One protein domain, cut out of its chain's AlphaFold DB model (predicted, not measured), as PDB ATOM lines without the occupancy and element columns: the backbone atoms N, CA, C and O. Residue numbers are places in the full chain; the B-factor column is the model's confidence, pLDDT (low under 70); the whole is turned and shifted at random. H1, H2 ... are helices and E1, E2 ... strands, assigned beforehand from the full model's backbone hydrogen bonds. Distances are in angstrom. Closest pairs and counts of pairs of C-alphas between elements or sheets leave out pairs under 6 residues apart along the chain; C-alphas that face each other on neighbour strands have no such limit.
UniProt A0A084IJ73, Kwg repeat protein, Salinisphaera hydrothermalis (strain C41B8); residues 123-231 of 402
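This is residues 123 to 231 of the 402 residues of the protein "Kwg repeat protein" of Salinisphaera hydrothermalis (strain C41B8) (UniProt A0A084IJ73). With little regular structure, this is a small strand body, the hairpin of E1 and E2 over one side and the sheet of E3, E4 and E5 on the other, from which the E3 and E4 ribbon leads to a thin arm ending in H1; residues 195 to 200 stick out. The 109 printed residues run E1, E2, E3, H1, E4, E5, mostly strand, under half in named elements. The antiparallel sheet has the order E3, E4, E5. The whole is loose, radius of gyration of the C-alphas 16.4 A, spanning 52 by 33 by 24 A.

Find C-alpha 146 at (248.073, -3.219, 180.534), where E1, residues 146 to 150, begins. Next come E2, 156 to 159; E3, 181 to 190, 26.6 A long; H1, 199 to 205; E4, 213 to 221, 24.5 A; and E5, 226 to 229, ending at (242.823, -0.300, 200.623).

In hairpin E1 and E2, N 147 and O 159 are 2.9 A apart. E2 and E3 are apart. Antiparallel E3 and E4 have N 184 and O 218 at 2.9 A; hairpin E4 and E5, N 219 and O 228 at 2.9 A. H1, every O i to N i+4 pair within hydrogen-bond range, is not on the sheet.

The farthest C-alphas, Asp 162 and Asn 198, are 53.2 A apart. The printed part has no cut; E2 to E3 is a long link. Look for pLDDT under 70 at residues 124, 126 to 139, 191 to 196 and 208 to 213.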
ATOM      1  N   SER A 123     236.502  -9.627 170.036       70.25
ATOM      2  CA  SER A 123     235.218  -8.927 169.880       70.25
ATOM      3  C   SER A 123     234.334  -8.956 171.134       70.25
ATOM      4  O   SER A 123     233.342  -8.229 171.208       70.25
ATOM      5  N   ARG A 124     234.680  -9.788 172.124       69.81
ATOM      6  CA  ARG A 124     234.044  -9.833 173.447       69.81
ATOM      7  C   ARG A 124     234.583  -8.771 174.402       69.81
ATOM      8  O   ARG A 124     233.976  -8.561 175.449       69.81
ATOM      9  N   TRP A 125     235.707  -8.130 174.083       71.56
ATOM     10  CA  TRP A 125     236.229  -7.016 174.864       71.56
ATOM     11  C   TRP A 125     235.525  -5.734 174.442       71.56
ATOM     12  O   TRP A 125     235.541  -5.343 173.276       71.56
ATOM     13  N   TYR A 126     234.915  -5.064 175.412       65.50
ATOM     14  CA  TYR A 126     234.351  -3.737 175.208       65.50
ATOM     15  C   TYR A 126     235.273  -2.702 175.852       65.50
ATOM     16  O   TYR A 126     235.676  -2.854 177.009       65.50
ATOM     17  N   GLY A 127     235.606  -1.657 175.096       58.75
ATOM     18  CA  GLY A 127     236.347  -0.505 175.590       58.75
ATOM     19  C   GLY A 127     235.561   0.224 176.674       58.75
ATOM     20  O   GLY A 127     234.344   0.392 176.578       58.75
ATOM     21  N   VAL A 128     236.264   0.651 177.719       53.38
ATOM     22  CA  VAL A 128     235.709   1.497 178.777       53.38
ATOM     23  C   VAL A 128     236.088   2.938 178.450       53.38
ATOM     24  O   VAL A 128     237.141   3.411 178.873       53.38
ATOM     25  N   ASP A 129     235.256   3.644 177.684       45.00
ATOM     26  CA  ASP A 129     235.338   5.106 177.648       45.00
ATOM     27  C   ASP A 129     234.610   5.646 178.887       45.00
ATOM     28  O   ASP A 129     233.380   5.632 178.972       45.00
ATOM     29  N   ALA A 130     235.386   6.075 179.886       37.97
ATOM     30  CA  ALA A 130     234.858   6.613 181.137       37.97
ATOM     31  C   ALA A 130     234.044   7.908 180.942       37.97
ATOM     32  O   ALA A 130     233.263   8.265 181.829       37.97
ATOM     33  N   ASP A 131     234.201   8.593 179.804       35.25
ATOM     34  CA  ASP A 131     233.609   9.904 179.546       35.25
ATOM     35  C   ASP A 131     232.458   9.863 178.517       35.25
ATOM     36  O   ASP A 131     231.701  10.835 178.422       35.25
ATOM     37  N   ASN A 132     232.241   8.751 177.790       40.94
ATOM     38  CA  ASN A 132     231.097   8.621 176.877       40.94
ATOM     39  C   ASN A 132     230.562   7.179 176.698       40.94
ATOM     40  O   ASN A 132     230.948   6.478 175.761       40.94
ATOM     41  N   PRO A 133     229.561   6.755 177.494       38.00
ATOM     42  CA  PRO A 133     228.975   5.414 177.404       38.00
ATOM     43  C   PRO A 133     228.135   5.157 176.134       38.00
ATOM     44  O   PRO A 133     227.670   4.036 175.943       38.00
ATOM     45  N   ASN A 134     227.919   6.161 175.270       36.09
ATOM     46  CA  ASN A 134     227.165   6.019 174.014       36.09
ATOM     47  C   ASN A 134     228.064   5.824 172.778       36.09
ATOM     48  O   ASN A 134     227.550   5.660 171.669       36.09
ATOM     49  N   LEU A 135     229.391   5.860 172.935       38.19
ATOM     50  CA  LEU A 135     230.330   5.527 171.866       38.19
ATOM     51  C   LEU A 135     230.668   4.035 171.938       38.19
ATOM     52  O   LEU A 135     231.484   3.599 172.740       38.19
ATOM     53  N   HIS A 136     230.067   3.241 171.050       39.38
ATOM     54  CA  HIS A 136     230.572   1.908 170.724       39.38
ATOM     55  C   HIS A 136     231.837   2.055 169.859       39.38
ATOM     56  O   HIS A 136     231.779   1.915 168.638       39.38
ATOM     57  N   HIS A 137     232.969   2.408 170.469       49.66
ATOM     58  CA  HIS A 137     234.278   2.409 169.810       49.66
ATOM     59  C   HIS A 137     235.284   1.691 170.720       49.66
ATOM     60  O   HIS A 137     235.314   1.989 171.913       49.66
ATOM     61  N   PRO A 138     235.986   0.637 170.261       51.38
ATOM     62  CA  PRO A 138     236.047  -0.561 171.089       51.38
ATOM     63  C   PRO A 138     237.223  -0.641 172.062       51.38
ATOM     64  O   PRO A 138     237.271  -1.621 172.795       51.38
ATOM     65  N   LEU A 139     238.183   0.291 172.104       64.88
ATOM     66  CA  LEU A 139     239.424   0.041 172.852       64.88
ATOM     67  C   LEU A 139     240.004   1.281 173.521       64.88
ATOM     68  O   LEU A 139     240.111   2.342 172.912       64.88
ATOM     69  N   GLY A 140     240.406   1.104 174.780       74.12
ATOM     70  CA  GLY A 140     241.339   2.009 175.440       74.12
ATOM     71  C   GLY A 140     242.773   1.790 174.950       74.12
ATOM     72  O   GLY A 140     243.045   0.921 174.122       74.12
ATOM     73  N   ASP A 141     243.696   2.563 175.506       86.56
ATOM     74  CA  ASP A 141     245.122   2.459 175.213       86.56
ATOM     75  C   ASP A 141     245.845   1.616 176.276       86.56
ATOM     76  O   ASP A 141     245.363   1.465 177.406       86.56
ATOM     77  N   PHE A 142     247.021   1.081 175.932       92.44
ATOM     78  CA  PHE A 142     247.896   0.446 176.917       92.44
ATOM     79  C   PHE A 142     248.492   1.498 177.856       92.44
ATOM     80  O   PHE A 142     249.021   2.515 177.403       92.44
ATOM     81  N   HIS A 143     248.436   1.220 179.155       92.62
ATOM     82  CA  HIS A 143     249.117   1.985 180.190       92.62
ATOM     83  C   HIS A 143     249.781   1.044 181.194       92.62
ATOM     84  O   HIS A 143     249.169   0.089 181.674       92.62
ATOM     85  N   ASP A 144     251.045   1.316 181.501       95.81
ATOM     86  CA  ASP A 144     251.896   0.509 182.371       95.81
ATOM     87  C   ASP A 144     251.917  -0.993 182.012       95.81
ATOM     88  O   ASP A 144     252.002  -1.865 182.880       95.81
ATOM     89  N   GLY A 145     251.850  -1.298 180.713       95.69
ATOM     90  CA  GLY A 145     251.860  -2.652 180.162       95.69
ATOM     91  C   GLY A 145     250.491  -3.326 180.057       95.69
ATOM     92  O   GLY A 145     250.435  -4.458 179.579       95.69
ATOM     93  N   TRP A 146     249.410  -2.640 180.433       95.50
ATOM     94  CA  TRP A 146     248.073  -3.219 180.534       95.50
ATOM     95  C   TRP A 146     247.029  -2.472 179.706       95.50
ATOM     96  O   TRP A 146     246.945  -1.246 179.742       95.50
ATOM     97  N   LEU A 147     246.171  -3.230 179.028       93.00
ATOM     98  CA  LEU A 147     244.931  -2.755 178.424       93.00
ATOM     99  C   LEU A 147     243.761  -3.021 179.378       93.00
ATOM    100  O   LEU A 147     243.539  -4.164 179.776       93.00
ATOM    101  N   LEU A 148     242.990  -1.987 179.728       91.69
ATOM    102  CA  LEU A 148     241.739  -2.153 180.475       91.69
ATOM    103  C   LEU A 148     240.633  -2.662 179.542       91.69
ATOM    104  O   LEU A 148     240.333  -2.028 178.531       91.69
ATOM    105  N   ILE A 149     239.980  -3.755 179.930       89.38
ATOM    106  CA  ILE A 149     238.858  -4.351 179.200       89.38
ATOM    107  C   ILE A 149     237.645  -4.561 180.109       89.38
ATOM    108  O   ILE A 149     237.765  -4.646 181.337       89.38
ATOM    109  N   VAL A 150     236.469  -4.699 179.498       85.56
ATOM    110  CA  VAL A 150     235.339  -5.406 180.116       85.56
ATOM    111  C   VAL A 150     235.467  -6.896 179.795       85.56
ATOM    112  O   VAL A 150     235.565  -7.276 178.631       85.56
ATOM    113  N   ASP A 151     235.493  -7.726 180.834       84.88
ATOM    114  CA  ASP A 151     235.614  -9.183 180.742       84.88
ATOM    115  C   ASP A 151     234.292  -9.826 180.295       84.88
ATOM    116  O   ASP A 151     233.210  -9.357 180.664       84.88
ATOM    117  N   GLU A 152     234.354 -10.943 179.564       82.25
ATOM    118  CA  GLU A 152     233.168 -11.672 179.097       82.25
ATOM    119  C   GLU A 152     232.258 -12.178 180.232       82.25
ATOM    120  O   GLU A 152     231.081 -12.460 180.002       82.25
ATOM    121  N   ARG A 153     232.778 -12.287 181.461       82.94
ATOM    122  CA  ARG A 153     232.006 -12.652 182.662       82.94
ATOM    123  C   ARG A 153     231.240 -11.475 183.277       82.94
ATOM    124  O   ARG A 153     230.469 -11.681 184.215       82.94
ATOM    125  N   GLY A 154     231.429 -10.264 182.757       78.69
ATOM    126  CA  GLY A 154     230.957  -9.021 183.355       78.69
ATOM    127  C   GLY A 154     231.911  -8.528 184.448       78.69
ATOM    128  O   GLY A 154     232.318  -9.284 185.325       78.69
ATOM    129  N   GLY A 155     232.267  -7.243 184.390       85.25
ATOM    130  CA  GLY A 155     233.305  -6.628 185.226       85.25
ATOM    131  C   GLY A 155     234.528  -6.215 184.406       85.25
ATOM    132  O   GLY A 155     234.566  -6.403 183.195       85.25
ATOM    133  N   ASN A 156     235.527  -5.634 185.061       91.00
ATOM    134  CA  ASN A 156     236.752  -5.149 184.443       91.00
ATOM    135  C   ASN A 156     237.932  -6.095 184.652       91.00
ATOM    136  O   ASN A 156     238.109  -6.675 185.724       91.00
ATOM    137  N   ASN A 157     238.798  -6.186 183.650       93.81
ATOM    138  CA  ASN A 157     240.066  -6.894 183.756       93.81
ATOM    139  C   ASN A 157     241.160  -6.141 182.998       93.81
ATOM    140  O   ASN A 157     240.881  -5.189 182.268       93.81
ATOM    141  N   PHE A 158     242.398  -6.578 183.180       94.81
ATOM    142  CA  PHE A 158     243.554  -6.036 182.482       94.81
ATOM    143  C   PHE A 158     244.184  -7.129 181.639       94.81
ATOM    144  O   PHE A 158     244.363  -8.241 182.132       94.81
ATOM    145  N   VAL A 159     244.506  -6.813 180.392       93.81
ATOM    146  CA  VAL A 159     245.130  -7.742 179.451       93.81
ATOM    147  C   VAL A 159     246.510  -7.229 179.061       93.81
ATOM    148  O   VAL A 159     246.671  -6.043 178.769       93.81
ATOM    149  N   ASP A 160     247.511  -8.103 179.121       94.94
ATOM    150  CA  ASP A 160     248.869  -7.789 178.688       94.94
ATOM    151  C   ASP A 160     249.009  -7.867 177.157       94.94
ATOM    152  O   ASP A 160     248.056  -8.091 176.412       94.94
ATOM    153  N   ARG A 161     250.230  -7.666 176.661       93.94
ATOM    154  CA  ARG A 161     250.517  -7.645 175.219       93.94
ATOM    155  C   ARG A 161     250.356  -8.998 174.537       93.94
ATOM    156  O   ARG A 161     250.234  -9.034 173.320       93.94
ATOM    157  N   ASP A 162     250.373 -10.073 175.313       93.38
ATOM    158  CA  ASP A 162     250.255 -11.444 174.832       93.38
ATOM    159  C   ASP A 162     248.807 -11.958 174.962       93.38
ATOM    160  O   ASP A 162     248.518 -13.108 174.630       93.38
ATOM    161  N   GLY A 163     247.878 -11.117 175.435       91.75
ATOM    162  CA  GLY A 163     246.476 -11.479 175.621       91.75
ATOM    163  C   GLY A 163     246.176 -12.139 176.971       91.75
ATOM    164  O   GLY A 163     245.043 -12.577 177.193       91.75
ATOM    165  N   HIS A 164     247.142 -12.214 177.894       94.12
ATOM    166  CA  HIS A 164     246.910 -12.798 179.211       94.12
ATOM    167  C   HIS A 164     246.216 -11.805 180.135       94.12
ATOM    168  O   HIS A 164     246.620 -10.651 180.284       94.12
ATOM    169  N   LYS A 165     245.174 -12.290 180.808       94.56
ATOM    170  CA  LYS A 165     244.468 -11.533 181.839       94.56
ATOM    171  C   LYS A 165     245.311 -11.471 183.109       94.56
ATOM    172  O   LYS A 165     245.878 -12.478 183.526       94.56
ATOM    173  N   LEU A 166     245.303 -10.321 183.781       96.69
ATOM    174  CA  LEU A 166     245.955 -10.142 185.082       96.69
ATOM    175  C   LEU A 166     245.395 -11.105 186.143       96.69
ATOM    176  O   LEU A 166     246.096 -11.476 187.085       96.69
ATOM    177  N   ARG A 167     244.120 -11.491 186.017       94.75
ATOM    178  CA  ARG A 167     243.441 -12.411 186.936       94.75
ATOM    179  C   ARG A 167     242.297 -13.175 186.276       94.75
ATOM    180  O   ARG A 167     241.699 -12.697 185.315       94.75
ATOM    181  N   ASP A 168     241.952 -14.321 186.862       93.06
ATOM    182  CA  ASP A 168     240.866 -15.189 186.389       93.06
ATOM    183  C   ASP A 168     239.462 -14.632 186.673       93.06
ATOM    184  O   ASP A 168     238.535 -14.841 185.890       93.06
ATOM    185  N   GLU A 169     239.275 -13.964 187.814       92.38
ATOM    186  CA  GLU A 169     238.002 -13.352 188.215       92.38
ATOM    187  C   GLU A 169     238.077 -11.835 188.003       92.38
ATOM    188  O   GLU A 169     238.933 -11.199 188.613       92.38
ATOM    189  N   PRO A 170     237.234 -11.221 187.155       93.12
ATOM    190  CA  PRO A 170     237.328  -9.789 186.895       93.12
ATOM    191  C   PRO A 170     237.009  -8.959 188.144       93.12
ATOM    192  O   PRO A 170     236.230  -9.350 189.013       93.12
ATOM    193  N   TYR A 171     237.597  -7.770 188.218       93.12
ATOM    194  CA  TYR A 171     237.209  -6.768 189.202       93.12
ATOM    195  C   TYR A 171     235.774  -6.299 188.922       93.12
ATOM    196  O   TYR A 171     235.433  -6.055 187.766       93.12
ATOM    197  N   PRO A 172     234.924  -6.078 189.939       90.31
ATOM    198  CA  PRO A 172     233.613  -5.470 189.725       90.31
ATOM    199  C   PRO A 172     233.656  -4.111 189.015       90.31
ATOM    200  O   PRO A 172     232.744  -3.798 188.254       90.31
ATOM    201  N   ALA A 173     234.701  -3.321 189.273       88.25
ATOM    202  CA  ALA A 173     234.975  -2.048 188.621       88.25
ATOM    203  C   ALA A 173     236.482  -1.758 188.657       88.25
ATOM    204  O   ALA A 173     237.152  -2.124 189.627       88.25
ATOM    205  N   ALA A 174     237.012  -1.083 187.641       91.06
ATOM    206  CA  ALA A 174     238.400  -0.632 187.621       91.06
ATOM    207  C   ALA A 174     238.575   0.651 186.801       91.06
ATOM    208  O   ALA A 174     237.912   0.841 185.782       91.06
ATOM    209  N   GLU A 175     239.508   1.498 187.228       90.25
ATOM    210  CA  GLU A 175     240.122   2.509 186.369       90.25
ATOM    211  C   GLU A 175     241.370   1.924 185.689       90.25
ATOM    212  O   GLU A 175     241.951   0.939 186.153       90.25
ATOM    213  N   ARG A 176     241.789   2.527 184.570       90.75
ATOM    214  CA  ARG A 176     243.004   2.113 183.854       90.75
ATOM    215  C   ARG A 176     244.244   2.261 184.739       90.75
ATOM    216  O   ARG A 176     244.269   3.111 185.631       90.75
ATOM    217  N   PHE A 177     245.282   1.482 184.439       95.69
ATOM    218  CA  PHE A 177     246.600   1.750 184.999       95.69
ATOM    219  C   PHE A 177     247.081   3.146 184.593       95.69
ATOM    220  O   PHE A 177     246.772   3.639 183.507       95.69
ATOM    221  N   SER A 178     247.763   3.805 185.518       93.88
ATOM    222  CA  SER A 178     248.416   5.090 185.320       93.88
ATOM    223  C   SER A 178     249.468   5.251 186.415       93.88
ATOM    224  O   SER A 178     249.176   5.013 187.590       93.88
ATOM    225  N   ASP A 179     250.688   5.641 186.049       94.06
ATOM    226  CA  ASP A 179     251.840   5.713 186.961       94.06
ATOM    227  C   ASP A 179     252.119   4.393 187.713       94.06
ATOM    228  O   ASP A 179     252.514   4.372 188.881       94.06
ATOM    229  N   GLY A 180     251.900   3.261 187.044       96.94
ATOM    230  CA  GLY A 180     252.149   1.925 187.584       96.94
ATOM    231  C   GLY A 180     251.125   1.459 188.622       96.94
ATOM    232  O   GLY A 180     251.335   0.423 189.262       96.94
ATOM    233  N   LEU A 181     250.029   2.204 188.799       97.88
ATOM    234  CA  LEU A 181     248.965   1.924 189.760       97.88
ATOM    235  C   LEU A 181     247.590   1.932 189.090       97.88
ATOM    236  O   LEU A 181     247.353   2.681 188.149       97.88
ATOM    237  N   ALA A 182     246.658   1.139 189.613       97.19
ATOM    238  CA  ALA A 182     245.251   1.185 189.217       97.19
ATOM    239  C   ALA A 182     244.336   1.209 190.443       97.19
ATOM    240  O   ALA A 182     244.608   0.549 191.451       97.19
ATOM    241  N   VAL A 183     243.236   1.956 190.341       96.31
ATOM    242  CA  VAL A 183     242.155   1.961 191.335       96.31
ATOM    243  C   VAL A 183     241.131   0.913 190.919       96.31
ATOM    244  O   VAL A 183     240.565   0.986 189.831       96.31
ATOM    245  N   VAL A 184     240.891  -0.070 191.780       95.81
ATOM    246  CA  VAL A 184     240.015  -1.210 191.489       95.81
ATOM    247  C   VAL A 184     239.065  -1.474 192.640       95.81
ATOM    248  O   VAL A 184     239.419  -1.307 193.806       95.81
ATOM    249  N   SER A 185     237.860  -1.934 192.331       93.81
ATOM    250  CA  SER A 185     236.996  -2.524 193.339       93.81
ATOM    251  C   SER A 185     237.401  -3.979 193.553       93.81
ATOM    252  O   SER A 185     237.474  -4.743 192.600       93.81
ATOM    253  N   ILE A 186     237.671  -4.373 194.795       91.56
ATOM    254  CA  ILE A 186     238.033  -5.753 195.166       91.56
ATOM    255  C   ILE A 186     236.841  -6.566 195.672       91.56
ATOM    256  O   ILE A 186     236.908  -7.793 195.711       91.56
ATOM    257  N   HIS A 187     235.752  -5.897 196.038       86.50
ATOM    258  CA  HIS A 187     234.503  -6.529 196.429       86.50
ATOM    259  C   HIS A 187     233.334  -5.612 196.085       86.50
ATOM    260  O   HIS A 187     233.435  -4.394 196.235       86.50
ATOM    261  N   ALA A 188     232.218  -6.195 195.657       81.81
ATOM    262  CA  ALA A 188     230.980  -5.466 195.443       81.81
ATOM    263  C   ALA A 188     229.849  -6.145 196.211       81.81
ATOM    264  O   ALA A 188     229.519  -7.302 195.947       81.81
ATOM    265  N   THR A 189     229.239  -5.407 197.131       76.75
ATOM    266  CA  THR A 189     228.108  -5.871 197.932       76.75
ATOM    267  C   THR A 189     226.839  -5.248 197.381       76.75
ATOM    268  O   THR A 189     226.806  -4.057 197.086       76.75
ATOM    269  N   THR A 190     225.771  -6.025 197.237       74.62
ATOM    270  CA  THR A 190     224.461  -5.458 196.909       74.62
ATOM    271  C   THR A 190     223.998  -4.570 198.061       74.62
ATOM    272  O   THR A 190     223.949  -5.018 199.206       74.62
ATOM    273  N   ASP A 191     223.665  -3.318 197.767       66.75
ATOM    274  CA  ASP A 191     223.003  -2.427 198.707       66.75
ATOM    275  C   ASP A 191     221.630  -3.035 199.039       66.75
ATOM    276  O   ASP A 191     220.815  -3.242 198.134       66.75
ATOM    277  N   PRO A 192     221.355  -3.371 200.313       64.38
ATOM    278  CA  PRO A 192     220.064  -3.926 200.705       64.38
ATOM    279  C   PRO A 192     218.918  -2.912 200.553       64.38
ATOM    280  O   PRO A 192     217.757  -3.282 200.741       64.38
ATOM    281  N   GLY A 193     219.229  -1.651 200.244       66.25
ATOM    282  CA  GLY A 193     218.267  -0.575 200.120       66.25
ATOM    283  C   GLY A 193     217.781  -0.057 201.475       66.25
ATOM    284  O   GLY A 193     218.223  -0.496 202.546       66.25
ATOM    285  N   PRO A 194     216.858   0.918 201.461       68.50
ATOM    286  CA  PRO A 194     216.300   1.465 202.686       68.50
ATOM    287  C   PRO A 194     215.541   0.391 203.483       68.50
ATOM    288  O   PRO A 194     214.712  -0.351 202.956       68.50
ATOM    289  N   LYS A 195     215.811   0.313 204.793       65.44
ATOM    290  CA  LYS A 195     215.163  -0.656 205.693       65.44
ATOM    291  C   LYS A 195     213.727  -0.233 206.040       65.44
ATOM    292  O   LYS A 195     213.469   0.931 206.341       65.44
ATOM    293  N   GLY A 196     212.817  -1.210 206.096       68.38
ATOM    294  CA  GLY A 196     211.418  -1.049 206.527       68.38
ATOM    295  C   GLY A 196     210.421  -0.853 205.379       68.38
ATOM    296  O   GLY A 196     210.817  -0.643 204.239       68.38
ATOM    297  N   ASP A 197     209.119  -0.924 205.677       76.56
ATOM    298  CA  ASP A 197     208.043  -0.683 204.702       76.56
ATOM    299  C   ASP A 197     207.614   0.794 204.718       76.56
ATOM    300  O   ASP A 197     206.647   1.187 205.370       76.56
ATOM    301  N   ASN A 198     208.384   1.641 204.036       79.44
ATOM    302  CA  ASN A 198     208.101   3.069 203.895       79.44
ATOM    303  C   ASN A 198     208.078   3.488 202.413       79.44
ATOM    304  O   ASN A 198     208.406   2.709 201.517       79.44
ATOM    305  N   ALA A 199     207.664   4.730 202.148       80.69
ATOM    306  CA  ALA A 199     207.534   5.247 200.785       80.69
ATOM    307  C   ALA A 199     208.853   5.182 199.987       80.69
ATOM    308  O   ALA A 199     208.816   4.862 198.802       80.69
ATOM    309  N   LEU A 200     210.004   5.406 200.635       73.81
ATOM    310  CA  LEU A 200     211.325   5.302 200.003       73.81
ATOM    311  C   LEU A 200     211.657   3.852 199.625       73.81
ATOM    312  O   LEU A 200     212.069   3.610 198.495       73.81
ATOM    313  N   SER A 201     211.407   2.884 200.511       75.00
ATOM    314  CA  SER A 201     211.633   1.456 200.234       75.00
ATOM    315  C   SER A 201     210.750   0.926 199.105       75.00
ATOM    316  O   SER A 201     211.217   0.157 198.271       75.00
ATOM    317  N   ARG A 202     209.488   1.367 199.015       79.81
ATOM    318  CA  ARG A 202     208.587   0.968 197.917       79.81
ATOM    319  C   ARG A 202     208.999   1.560 196.571       79.81
ATOM    320  O   ARG A 202     208.844   0.889 195.559       79.81
ATOM    321  N   ILE A 203     209.510   2.793 196.547       76.12
ATOM    322  CA  ILE A 203     210.065   3.395 195.324       76.12
ATOM    323  C   ILE A 203     211.329   2.635 194.909       76.12
ATOM    324  O   ILE A 203     211.411   2.202 193.766       76.12
ATOM    325  N   TYR A 204     212.258   2.410 195.844       70.50
ATOM    326  CA  TYR A 204     213.512   1.694 195.600       70.50
ATOM    327  C   TYR A 204     213.281   0.284 195.037       70.50
ATOM    328  O   TYR A 204     213.850  -0.066 194.009       70.50
ATOM    329  N   ASN A 205     212.375  -0.490 195.644       73.38
ATOM    330  CA  ASN A 205     212.055  -1.858 195.216       73.38
ATOM    331  C   ASN A 205     211.351  -1.941 193.849       73.38
ATOM    332  O   ASN A 205     211.288  -3.021 193.270       73.38
ATOM    333  N   ASN A 206     210.807  -0.827 193.349       77.94
ATOM    334  CA  ASN A 206     210.121  -0.753 192.060       77.94
ATOM    335  C   ASN A 206     210.981  -0.104 190.958       77.94
ATOM    336  O   ASN A 206     210.491   0.072 189.841       77.94
ATOM    337  N   LEU A 207     212.236   0.274 191.242       72.50
ATOM    338  CA  LEU A 207     213.141   0.796 190.219       72.50
ATOM    339  C   LEU A 207     213.562  -0.329 189.257       72.50
ATOM    340  O   LEU A 207     214.008  -1.385 189.707       72.50
ATOM    341  N   PRO A 208     213.449  -0.130 187.933       60.50
ATOM    342  CA  PRO A 208     213.966  -1.086 186.966       60.50
ATOM    343  C   PRO A 208     215.501  -1.061 186.972       60.50
ATOM    344  O   PRO A 208     216.107   0.002 186.850       60.50
ATOM    345  N   GLY A 209     216.132  -2.232 187.071       58.78
ATOM    346  CA  GLY A 209     217.589  -2.385 187.011       58.78
ATOM    347  C   GLY A 209     218.157  -3.237 188.149       58.78
ATOM    348  O   GLY A 209     217.420  -3.652 189.044       58.78
ATOM    349  N   PRO A 210     219.462  -3.556 188.111       62.16
ATOM    350  CA  PRO A 210     220.121  -4.239 189.215       62.16
ATOM    351  C   PRO A 210     220.123  -3.346 190.461       62.16
ATOM    352  O   PRO A 210     220.256  -2.126 190.359       62.16
ATOM    353  N   ALA A 211     220.011  -3.961 191.639       62.09
ATOM    354  CA  ALA A 211     220.145  -3.238 192.897       62.09
ATOM    355  C   ALA A 211     221.502  -2.497 192.948       62.09
ATOM    356  O   ALA A 211     222.511  -3.054 192.491       62.09
ATOM    357  N   PRO A 212     221.538  -1.259 193.483       64.50
ATOM    358  CA  PRO A 212     222.770  -0.521 193.733       64.50
ATOM    359  C   PRO A 212     223.810  -1.398 194.432       64.50
ATOM    360  O   PRO A 212     223.471  -2.290 195.207       64.50
ATOM    361  N   LYS A 213     225.089  -1.174 194.143       69.19
ATOM    362  CA  LYS A 213     226.193  -1.891 194.786       69.19
ATOM    363  C   LYS A 213     227.024  -0.910 195.596       69.19
ATOM    364  O   LYS A 213     227.291   0.196 195.129       69.19
ATOM    365  N   THR A 214     227.457  -1.327 196.777       71.75
ATOM    366  CA  THR A 214     228.584  -0.706 197.470       71.75
ATOM    367  C   THR A 214     229.858  -1.434 197.064       71.75
ATOM    368  O   THR A 214     229.864  -2.651 196.884       71.75
ATOM    369  N   TYR A 215     230.933  -0.680 196.871       82.00
ATOM    370  CA  TYR A 215     232.202  -1.206 196.389       82.00
ATOM    371  C   TYR A 215     233.266  -1.001 197.458       82.00
ATOM    372  O   TYR A 215     233.409   0.098 197.987       82.00
ATOM    373  N   GLU A 216     234.025  -2.051 197.742       90.62
ATOM    374  CA  GLU A 216     235.278  -1.933 198.476       90.62
ATOM    375  C   GLU A 216     236.395  -1.654 197.467       90.62
ATOM    376  O   GLU A 216     236.592  -2.439 196.534       90.62
ATOM    377  N   TRP A 217     237.106  -0.539 197.639       94.88
ATOM    378  CA  TRP A 217     238.123  -0.066 196.700       94.88
ATOM    379  C   TRP A 217     239.542  -0.305 197.221       94.88
ATOM    380  O   TRP A 217     239.833  -0.198 198.412       94.88
ATOM    381  N   ALA A 218     240.460  -0.596 196.309       97.38
ATOM    382  CA  ALA A 218     241.878  -0.747 196.586       97.38
ATOM    383  C   ALA A 218     242.719  -0.167 195.450       97.38
ATOM    384  O   ALA A 218     242.260  -0.034 194.316       97.38
ATOM    385  N   VAL A 219     243.973   0.138 195.765       98.44
ATOM    386  CA  VAL A 219     244.991   0.473 194.772       98.44
ATOM    387  C   VAL A 219     245.897  -0.734 194.583       98.44
ATOM    388  O   VAL A 219     246.394  -1.296 195.564       98.44
ATOM    389  N   ILE A 220     246.106  -1.139 193.333       98.38
ATOM    390  CA  ILE A 220     246.972  -2.261 192.955       98.38
ATOM    391  C   ILE A 220     248.181  -1.780 192.155       98.38
ATOM    392  O   ILE A 220     248.103  -0.752 191.488       98.38
ATOM    393  N   ASP A 221     249.278  -2.533 192.207       98.00
ATOM    394  CA  ASP A 221     250.386  -2.381 191.257       98.00
ATOM    395  C   ASP A 221     250.188  -3.219 189.985       98.00
ATOM    396  O   ASP A 221     249.230  -3.986 189.867       98.00
ATOM    397  N   THR A 222     251.119  -3.096 189.037       97.38
ATOM    398  CA  THR A 222     251.107  -3.813 187.750       97.38
ATOM    399  C   THR A 222     251.216  -5.336 187.865       97.38
ATOM    400  O   THR A 222     251.052  -6.027 186.867       97.38
ATOM    401  N   GLN A 223     251.476  -5.882 189.058       97.31
ATOM    402  CA  GLN A 223     251.427  -7.324 189.333       97.31
ATOM    403  C   GLN A 223     250.094  -7.740 189.979       97.31
ATOM    404  O   GLN A 223     249.946  -8.879 190.419       97.31
ATOM    405  N   GLY A 224     249.131  -6.820 190.093       96.69
ATOM    406  CA  GLY A 224     247.834  -7.049 190.724       96.69
ATOM    407  C   GLY A 224     247.881  -7.094 192.252       96.69
ATOM    408  O   GLY A 224     246.879  -7.450 192.883       96.69
ATOM    409  N   ARG A 225     249.017  -6.744 192.872       97.44
ATOM    410  CA  ARG A 225     249.165  -6.767 194.331       97.44
ATOM    411  C   ARG A 225     248.546  -5.514 194.925       97.44
ATOM    412  O   ARG A 225     248.858  -4.402 194.506       97.44
ATOM    413  N   VAL A 226     247.715  -5.692 195.949       97.62
ATOM    414  CA  VAL A 226     247.135  -4.574 196.701       97.62
ATOM    415  C   VAL A 226     248.247  -3.807 197.414       97.62
ATOM    416  O   VAL A 226     248.958  -4.362 198.252       97.62
ATOM    417  N   ARG A 227     248.377  -2.521 197.090       98.12
ATOM    418  CA  ARG A 227     249.294  -1.578 197.739       98.12
ATOM    419  C   ARG A 227     248.679  -1.006 199.003       98.12
ATOM    420  O   ARG A 227     249.335  -0.983 200.040       98.12
ATOM    421  N   PHE A 228     247.418  -0.598 198.919       97.69
ATOM    422  CA  PHE A 228     246.603  -0.202 200.061       97.69
ATOM    423  C   PHE A 228     245.114  -0.301 199.717       97.69
ATOM    424  O   PHE A 228     244.724  -0.271 198.547       97.69
ATOM    425  N   ARG A 229     244.279  -0.433 200.750       96.94
ATOM    426  CA  ARG A 229     242.823  -0.300 200.623       96.94
ATOM    427  C   ARG A 229     242.458   1.175 200.707       96.94
ATOM    428  O   ARG A 229     243.027   1.894 201.528       96.94
ATOM    429  N   VAL A 230     241.544   1.616 199.854       96.12
ATOM    430  CA  VAL A 230     241.023   2.982 199.900       96.12
ATOM    431  C   VAL A 230     240.128   3.081 201.140       96.12
ATOM    432  O   VAL A 230     239.239   2.247 201.285       96.12
ATOM    433  N   PRO A 231     240.369   4.036 202.053       93.38
ATOM    434  CA  PRO A 231     239.516   4.230 203.222       93.38
ATOM    435  C   PRO A 231     238.038   4.409 202.843       93.38
ATOM    436  O   PRO A 231     237.738   5.131 201.894       93.38
TER     437      PRO A 231